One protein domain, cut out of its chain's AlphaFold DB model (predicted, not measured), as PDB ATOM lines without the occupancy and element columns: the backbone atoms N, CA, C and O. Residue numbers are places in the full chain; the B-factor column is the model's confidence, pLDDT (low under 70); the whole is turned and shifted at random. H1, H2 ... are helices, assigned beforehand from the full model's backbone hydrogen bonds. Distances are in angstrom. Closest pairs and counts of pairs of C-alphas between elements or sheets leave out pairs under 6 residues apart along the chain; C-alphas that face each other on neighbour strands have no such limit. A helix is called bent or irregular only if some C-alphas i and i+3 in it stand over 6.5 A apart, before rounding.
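What this domain is: This is residues 7 to 59 of the 185 residues of an uncharacterized protein of bacterium SCN 57-13 (UniProt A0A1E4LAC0). Three helices and a long link form a ring: kinked H1 makes one side, H2 stands at its far end, and the link, residues 38 to 48, leads back to H3, which packs on residues 9 to 13 of H1. The 53 printed residues are all helix in class and compact, with a radius of gyration of the C-alphas of 11.3 A and spans of 29 by 25 by 17 A.

Where its parts are: H1, residues 7 to 25, begins at C-alpha 7 (0.442, 89.422, 36.290) and measures 18.3 A. It has a kink of 115 degrees near residue 15 and is irregular, with C-alphas 12 and 15 9.3 A apart. H2, residues 28 to 37, measures 14.3 A. H3, residues 49 to 57, measures 12.1 A and ends at C-alpha 57 (9.211, 81.510, 46.198).

How they stand to each other: H1 touches H2 with residues 23 to 24 alone, at a steep tilt of 55 degrees, opposite ways; the closest C-alphas, of Val 23 and Gln 31, are 5.7 A apart. H1 touches H3 with residues 9 to 13 alone, at 69 degrees, steep but only just short of about perpendicular, opposite ways; the closest C-alphas, of Ile 12 and Gln 52, are 5.8 A apart. H2 and H3 are apart. Every O i to N i+4 pair is within hydrogen-bond range in H2 and H3, and 10 of 15 in H1.

The domain as a whole: The C-alphas of Gln 7 and Arg 41, the two farthest apart, are 32.7 A apart. The link from H1 to H2 is tight and that from H2 to H3 long. The printed part has no cut, and no printed residue is under 70 in pLDDT.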
ATOM      1  N   GLN A   7       1.447  89.032  35.297       95.44
ATOM      2  CA  GLN A   7       0.442  89.422  36.290       95.44
ATOM      3  C   GLN A   7       0.829  89.001  37.716       95.44
ATOM      4  O   GLN A   7       0.773  89.819  38.629       95.44
ATOM      5  N   VAL A   8       1.269  87.752  37.903       95.00
ATOM      6  CA  VAL A   8       1.730  87.250  39.212       95.00
ATOM      7  C   VAL A   8       2.973  88.015  39.664       95.00
ATOM      8  O   VAL A   8       3.101  88.374  40.832       95.00
ATOM      9  N   PHE A   9       3.882  88.308  38.734       96.12
ATOM     10  CA  PHE A   9       5.074  89.100  39.018       96.12
ATOM     11  C   PHE A   9       4.725  90.532  39.466       96.12
ATOM     12  O   PHE A   9       5.215  90.981  40.501       96.12
ATOM     13  N   ASP A  10       3.833  91.217  38.743       97.25
ATOM     14  CA  ASP A  10       3.351  92.563  39.087       97.25
ATOM     15  C   ASP A  10       2.649  92.587  40.445       97.25
ATOM     16  O   ASP A  10       2.893  93.480  41.252       97.25
ATOM     17  N   GLN A  11       1.824  91.580  40.737       97.06
ATOM     18  CA  GLN A  11       1.122  91.481  42.015       97.06
ATOM     19  C   GLN A  11       2.086  91.360  43.206       97.06
ATOM     20  O   GLN A  11       1.807  91.892  44.278       97.06
ATOM     21  N   ILE A  12       3.213  90.663  43.035       97.62
ATOM     22  CA  ILE A  12       4.181  90.427  44.113       97.62
ATOM     23  C   ILE A  12       5.093  91.630  44.323       97.62
ATOM     24  O   ILE A  12       5.312  92.042  45.463       97.62
ATOM     25  N   PHE A  13       5.651  92.181  43.246       97.25
ATOM     26  CA  PHE A  13       6.641  93.255  43.347       97.25
ATOM     27  C   PHE A  13       6.004  94.653  43.380       97.25
ATOM     28  O   PHE A  13       6.623  95.597  43.881       97.25
ATOM     29  N   GLY A  14       4.752  94.796  42.935       96.50
ATOM     30  CA  GLY A  14       4.014  96.058  42.946       96.50
ATOM     31  C   GLY A  14       4.800  97.163  42.245       96.50
ATOM     32  O   GLY A  14       5.304  96.973  41.142       96.50
ATOM     33  N   MET A  15       4.990  98.294  42.930       96.50
ATOM     34  CA  MET A  15       5.785  99.422  42.421       96.50
ATOM     35  C   MET A  15       7.257  99.091  42.114       96.50
ATOM     36  O   MET A  15       7.932  99.874  41.460       96.50
ATOM     37  N   HIS A  16       7.766  97.946  42.581       97.06
ATOM     38  CA  HIS A  16       9.138  97.495  42.340       97.06
ATOM     39  C   HIS A  16       9.264  96.553  41.131       97.06
ATOM     40  O   HIS A  16      10.368  96.110  40.813       97.06
ATOM     41  N   ALA A  17       8.150  96.202  40.479       97.06
ATOM     42  CA  ALA A  17       8.151  95.229  39.391       97.06
ATOM     43  C   ALA A  17       8.993  95.701  38.200       97.06
ATOM     44  O   ALA A  17       9.773  94.916  37.661       97.06
ATOM     45  N   ASP A  18       8.880  96.973  37.823       96.50
ATOM     46  CA  ASP A  18       9.616  97.510  36.677       96.50
ATOM     47  C   ASP A  18      11.114  97.610  36.963       96.50
ATOM     48  O   ASP A  18      11.905  97.119  36.164       96.50
ATOM     49  N   VAL A  19      11.495  98.051  38.168       96.50
ATOM     50  CA  VAL A  19      12.898  98.038  38.624       96.50
ATOM     51  C   VAL A  19      13.509  96.643  38.480       96.50
ATOM     52  O   VAL A  19      14.607  96.488  37.954       96.50
ATOM     53  N   LEU A  20      12.804  95.597  38.921       96.19
ATOM     54  CA  LEU A  20      13.339  94.240  38.822       96.19
ATOM     55  C   LEU A  20      13.390  93.734  37.372       96.19
ATOM     56  O   LEU A  20      14.279  92.957  37.039       96.19
ATOM     57  N   ARG A  21      12.466  94.148  36.498       96.06
ATOM     58  CA  ARG A  21      12.530  93.803  35.067       96.06
ATOM     59  C   ARG A  21      13.729  94.433  34.382       96.06
ATOM     60  O   ARG A  21      14.392  93.733  33.625       96.06
ATOM     61  N   GLU A  22      13.968  95.711  34.650       96.19
ATOM     62  CA  GLU A  22      15.107  96.455  34.117       96.19
ATOM     63  C   GLU A  22      16.401  95.761  34.531       96.19
ATOM     64  O   GLU A  22      17.140  95.296  33.672       96.19
ATOM     65  N   VAL A  23      16.585  95.510  35.831       96.44
ATOM     66  CA  VAL A  23      17.771  94.810  36.348       96.44
ATOM     67  C   VAL A  23      17.962  93.430  35.714       96.44
ATOM     68  O   VAL A  23      19.085  93.040  35.411       96.44
ATOM     69  N   LEU A  24      16.889  92.664  35.495       94.19
ATOM     70  CA  LEU A  24      16.985  91.346  34.851       94.19
ATOM     71  C   LEU A  24      17.388  91.414  33.367       94.19
ATOM     72  O   LEU A  24      17.786  90.385  32.817       94.19
ATOM     73  N   ALA A  25      17.262  92.577  32.726       95.69
ATOM     74  CA  ALA A  25      17.706  92.828  31.358       95.69
ATOM     75  C   ALA A  25      19.136  93.395  31.281       95.69
ATOM     76  O   ALA A  25      19.744  93.315  30.214       95.69
ATOM     77  N   GLU A  26      19.665  93.920  32.390       96.88
ATOM     78  CA  GLU A  26      21.040  94.419  32.478       96.88
ATOM     79  C   GLU A  26      22.082  93.294  32.420       96.88
ATOM     80  O   GLU A  26      21.777  92.100  32.559       96.88
ATOM     81  N   ASP A  27      23.346  93.681  32.245       97.44
ATOM     82  CA  ASP A  27      24.456  92.744  32.287       97.44
ATOM     83  C   ASP A  27      24.736  92.203  33.703       97.44
ATOM     84  O   ASP A  27      24.176  92.618  34.722       97.44
ATOM     85  N   ARG A  28      25.616  91.200  33.776       96.25
ATOM     86  CA  ARG A  28      25.904  90.495  35.028       96.25
ATOM     87  C   ARG A  28      26.491  91.408  36.109       96.25
ATOM     88  O   ARG A  28      26.261  91.143  37.288       96.25
ATOM     89  N   GLN A  29      27.307  92.394  35.746       97.31
ATOM     90  CA  GLN A  29      27.929  93.285  36.717       97.31
ATOM     91  C   GLN A  29      26.867  94.183  37.354       97.31
ATOM     92  O   GLN A  29      26.777  94.223  38.583       97.31
ATOM     93  N   ASP A  30      25.997  94.768  36.538       97.44
ATOM     94  CA  ASP A  30      24.910  95.633  37.005       97.44
ATOM     95  C   ASP A  30      23.876  94.864  37.840       97.44
ATOM     96  O   ASP A  30      23.444  95.327  38.901       97.44
ATOM     97  N   GLN A  31      23.562  93.620  37.462       97.56
ATOM     98  CA  GLN A  31      22.742  92.722  38.284       97.56
ATOM     99  C   GLN A  31      23.342  92.487  39.676       97.56
ATOM    100  O   GLN A  31      22.622  92.464  40.681       97.56
ATOM    101  N   LEU A  32      24.662  92.294  39.757       96.50
ATOM    102  CA  LEU A  32      25.357  92.086  41.027       96.50
ATOM    103  C   LEU A  32      25.411  93.368  41.859       96.50
ATOM    104  O   LEU A  32      25.259  93.294  43.080       96.50
ATOM    105  N   ASP A  33      25.605  94.523  41.229       96.75
ATOM    106  CA  ASP A  33      25.612  95.815  41.913       96.75
ATOM    107  C   ASP A  33      24.231  96.164  42.471       96.75
ATOM    108  O   ASP A  33      24.109  96.514  43.650       96.75
ATOM    109  N   TRP A  34      23.165  95.920  41.707       97.50
ATOM    110  CA  TRP A  34      21.806  96.030  42.224       97.50
ATOM    111  C   TRP A  34      21.553  95.051  43.380       97.50
ATOM    112  O   TRP A  34      21.065  95.454  44.441       97.50
ATOM    113  N   ALA A  35      21.952  93.781  43.242       96.19
ATOM    114  CA  ALA A  35      21.798  92.789  44.304       96.19
ATOM    115  C   ALA A  35      22.546  93.187  45.592       96.19
ATOM    116  O   ALA A  35      22.090  92.891  46.698       96.19
ATOM    117  N   ARG A  36      23.693  93.873  45.482       95.62
ATOM    118  CA  ARG A  36      24.422  94.472  46.618       95.62
ATOM    119  C   ARG A  36      23.674  95.652  47.229       95.62
ATOM    120  O   ARG A  36      23.693  95.799  48.447       95.62
ATOM    121  N   SER A  37      22.989  96.455  46.418       96.62
ATOM    122  CA  SER A  37      22.246  97.625  46.898       96.62
ATOM    123  C   SER A  37      21.036  97.258  47.772       96.62
ATOM    124  O   SER A  37      20.706  97.982  48.710       96.62
ATOM    125  N   ILE A  38      20.408  96.101  47.527       97.00
ATOM    126  CA  ILE A  38      19.224  95.650  48.273       97.00
ATOM    127  C   ILE A  38      19.550  94.818  49.520       97.00
ATOM    128  O   ILE A  38      18.634  94.297  50.154       97.00
ATOM    129  N   GLN A  39      20.824  94.649  49.884       96.69
ATOM    130  CA  GLN A  39      21.234  93.852  51.042       96.69
ATOM    131  C   GLN A  39      22.060  94.662  52.044       96.69
ATOM    132  O   GLN A  39      22.759  95.615  51.713       96.69
ATOM    133  N   SER A  40      21.980  94.275  53.311       94.12
ATOM    134  CA  SER A  40      22.809  94.837  54.374       94.12
ATOM    135  C   SER A  40      24.265  94.365  54.277       94.12
ATOM    136  O   SER A  40      24.578  93.343  53.664       94.12
ATOM    137  N   ARG A  41      25.165  95.035  55.013       90.12
ATOM    138  CA  ARG A  41      26.573  94.613  55.178       90.12
ATOM    139  C   ARG A  41      26.744  93.220  55.808       90.12
ATOM    140  O   ARG A  41      27.853  92.706  55.838       90.12
ATOM    141  N   ARG A  42      25.665  92.627  56.336       91.31
ATOM    142  CA  ARG A  42      25.621  91.258  56.878       91.31
ATOM    143  C   ARG A  42      25.001  90.249  55.897       91.31
ATOM    144  O   ARG A  42      24.590  89.180  56.328       91.31
ATOM    145  N   PHE A  43      24.898  90.594  54.611       91.31
ATOM    146  CA  PHE A  43      24.339  89.746  53.547       91.31
ATOM    147  C   PHE A  43      22.871  89.344  53.759       91.31
ATOM    148  O   PHE A  43      22.419  88.285  53.328       91.31
ATOM    149  N   VAL A  44      22.103  90.203  54.434       94.88
ATOM    150  CA  VAL A  44      20.653  90.032  54.597       94.88
ATOM    151  C   VAL A  44      19.943  90.957  53.621       94.88
ATOM    152  O   VAL A  44      20.152  92.166  53.694       94.88
ATOM    153  N   VAL A  45      19.099  90.402  52.745       96.94
ATOM    154  CA  VAL A  45      18.229  91.182  51.848       96.94
ATOM    155  C   VAL A  45      17.289  92.052  52.687       96.94
ATOM    156  O   VAL A  45      16.637  91.556  53.609       96.94
ATOM    157  N   ASN A  46      17.235  93.342  52.375       97.44
ATOM    158  CA  ASN A  46      16.415  94.327  53.069       97.44
ATOM    159  C   ASN A  46      14.941  94.208  52.646       97.44
ATOM    160  O   ASN A  46      14.616  93.713  51.563       97.44
ATOM    161  N   GLU A  47      14.029  94.670  53.501       97.00
ATOM    162  CA  GLU A  47      12.635  94.865  53.090       97.00
ATOM    163  C   GLU A  47      12.526  96.077  52.139       97.00
ATOM    164  O   GLU A  47      13.323  97.010  52.266       97.00
ATOM    165  N   PRO A  48      11.576  96.079  51.181       96.81
ATOM    166  CA  PRO A  48      10.524  95.072  50.962       96.81
ATOM    167  C   PRO A  48      10.955  93.866  50.106       96.81
ATOM    168  O   PRO A  48      10.216  92.884  50.012       96.81
ATOM    169  N   TRP A  49      12.144  93.908  49.495       98.00
ATOM    170  CA  TRP A  49      12.621  92.883  48.560       98.00
ATOM    171  C   TRP A  49      12.622  91.481  49.165       98.00
ATOM    172  O   TRP A  49      12.216  90.517  48.518       98.00
ATOM    173  N   ARG A  50      13.030  91.351  50.430       97.50
ATOM    174  CA  ARG A  50      13.031  90.064  51.135       97.50
ATOM    175  C   ARG A  50      11.631  89.457  51.231       97.50
ATOM    176  O   ARG A  50      11.471  88.270  50.932       97.50
ATOM    177  N   GLY A  51      10.630  90.231  51.647       97.94
ATOM    178  CA  GLY A  51       9.235  89.800  51.678       97.94
ATOM    179  C   GLY A  51       8.722  89.410  50.294       97.94
ATOM    180  O   GLY A  51       8.131  88.342  50.132       97.94
ATOM    181  N   GLN A  52       9.025  90.218  49.280       98.00
ATOM    182  CA  GLN A  52       8.595  89.982  47.901       98.00
ATOM    183  C   GLN A  52       9.214  88.713  47.303       98.00
ATOM    184  O   GLN A  52       8.490  87.875  46.770       98.00
ATOM    185  N   PHE A  53      10.522  88.492  47.463       97.56
ATOM    186  CA  PHE A  53      11.172  87.262  47.001       97.56
ATOM    187  C   PHE A  53      10.666  86.014  47.732       97.56
ATOM    188  O   PHE A  53      10.518  84.961  47.113       97.56
ATOM    189  N   LYS A  54      10.329  86.116  49.026       97.62
ATOM    190  CA  LYS A  54       9.666  85.017  49.746       97.62
ATOM    191  C   LYS A  54       8.280  84.719  49.186       97.62
ATOM    192  O   LYS A  54       7.927  83.552  49.051       97.62
ATOM    193  N   SER A  55       7.495  85.749  48.879       97.94
ATOM    194  CA  SER A  55       6.187  85.585  48.237       97.94
ATOM    195  C   SER A  55       6.326  84.958  46.853       97.94
ATOM    196  O   SER A  55       5.595  84.021  46.546       97.94
ATOM    197  N   LEU A  56       7.328  85.373  46.071       97.06
ATOM    198  CA  LEU A  56       7.655  84.756  44.788       97.06
ATOM    199  C   LEU A  56       8.001  83.269  44.937       97.06
ATOM    200  O   LEU A  56       7.453  82.442  44.222       97.06
ATOM    201  N   GLY A  57       8.841  82.904  45.911       96.62
ATOM    202  CA  GLY A  57       9.211  81.510  46.198       96.62
ATOM    203  C   GLY A  57       8.037  80.578  46.533       96.62
ATOM    204  O   GLY A  57       8.174  79.356  46.452       96.62
ATOM    205  N   ARG A  58       6.881  81.138  46.903       97.00
ATOM    206  CA  ARG A  58       5.669  80.389  47.261       97.00
ATOM    207  C   ARG A  58       4.701  80.197  46.096       97.00
ATOM    208  O   ARG A  58       3.733  79.463  46.267       97.00
ATOM    209  N   THR A  59       4.922  80.835  44.945       97.25
ATOM    210  CA  THR A  59       4.030  80.660  43.795       97.25
ATOM    211  C   THR A  59       4.362  79.394  43.020       97.25
ATOM    212  O   THR A  59       5.531  79.038  42.843       97.25
TER     213      THR A  59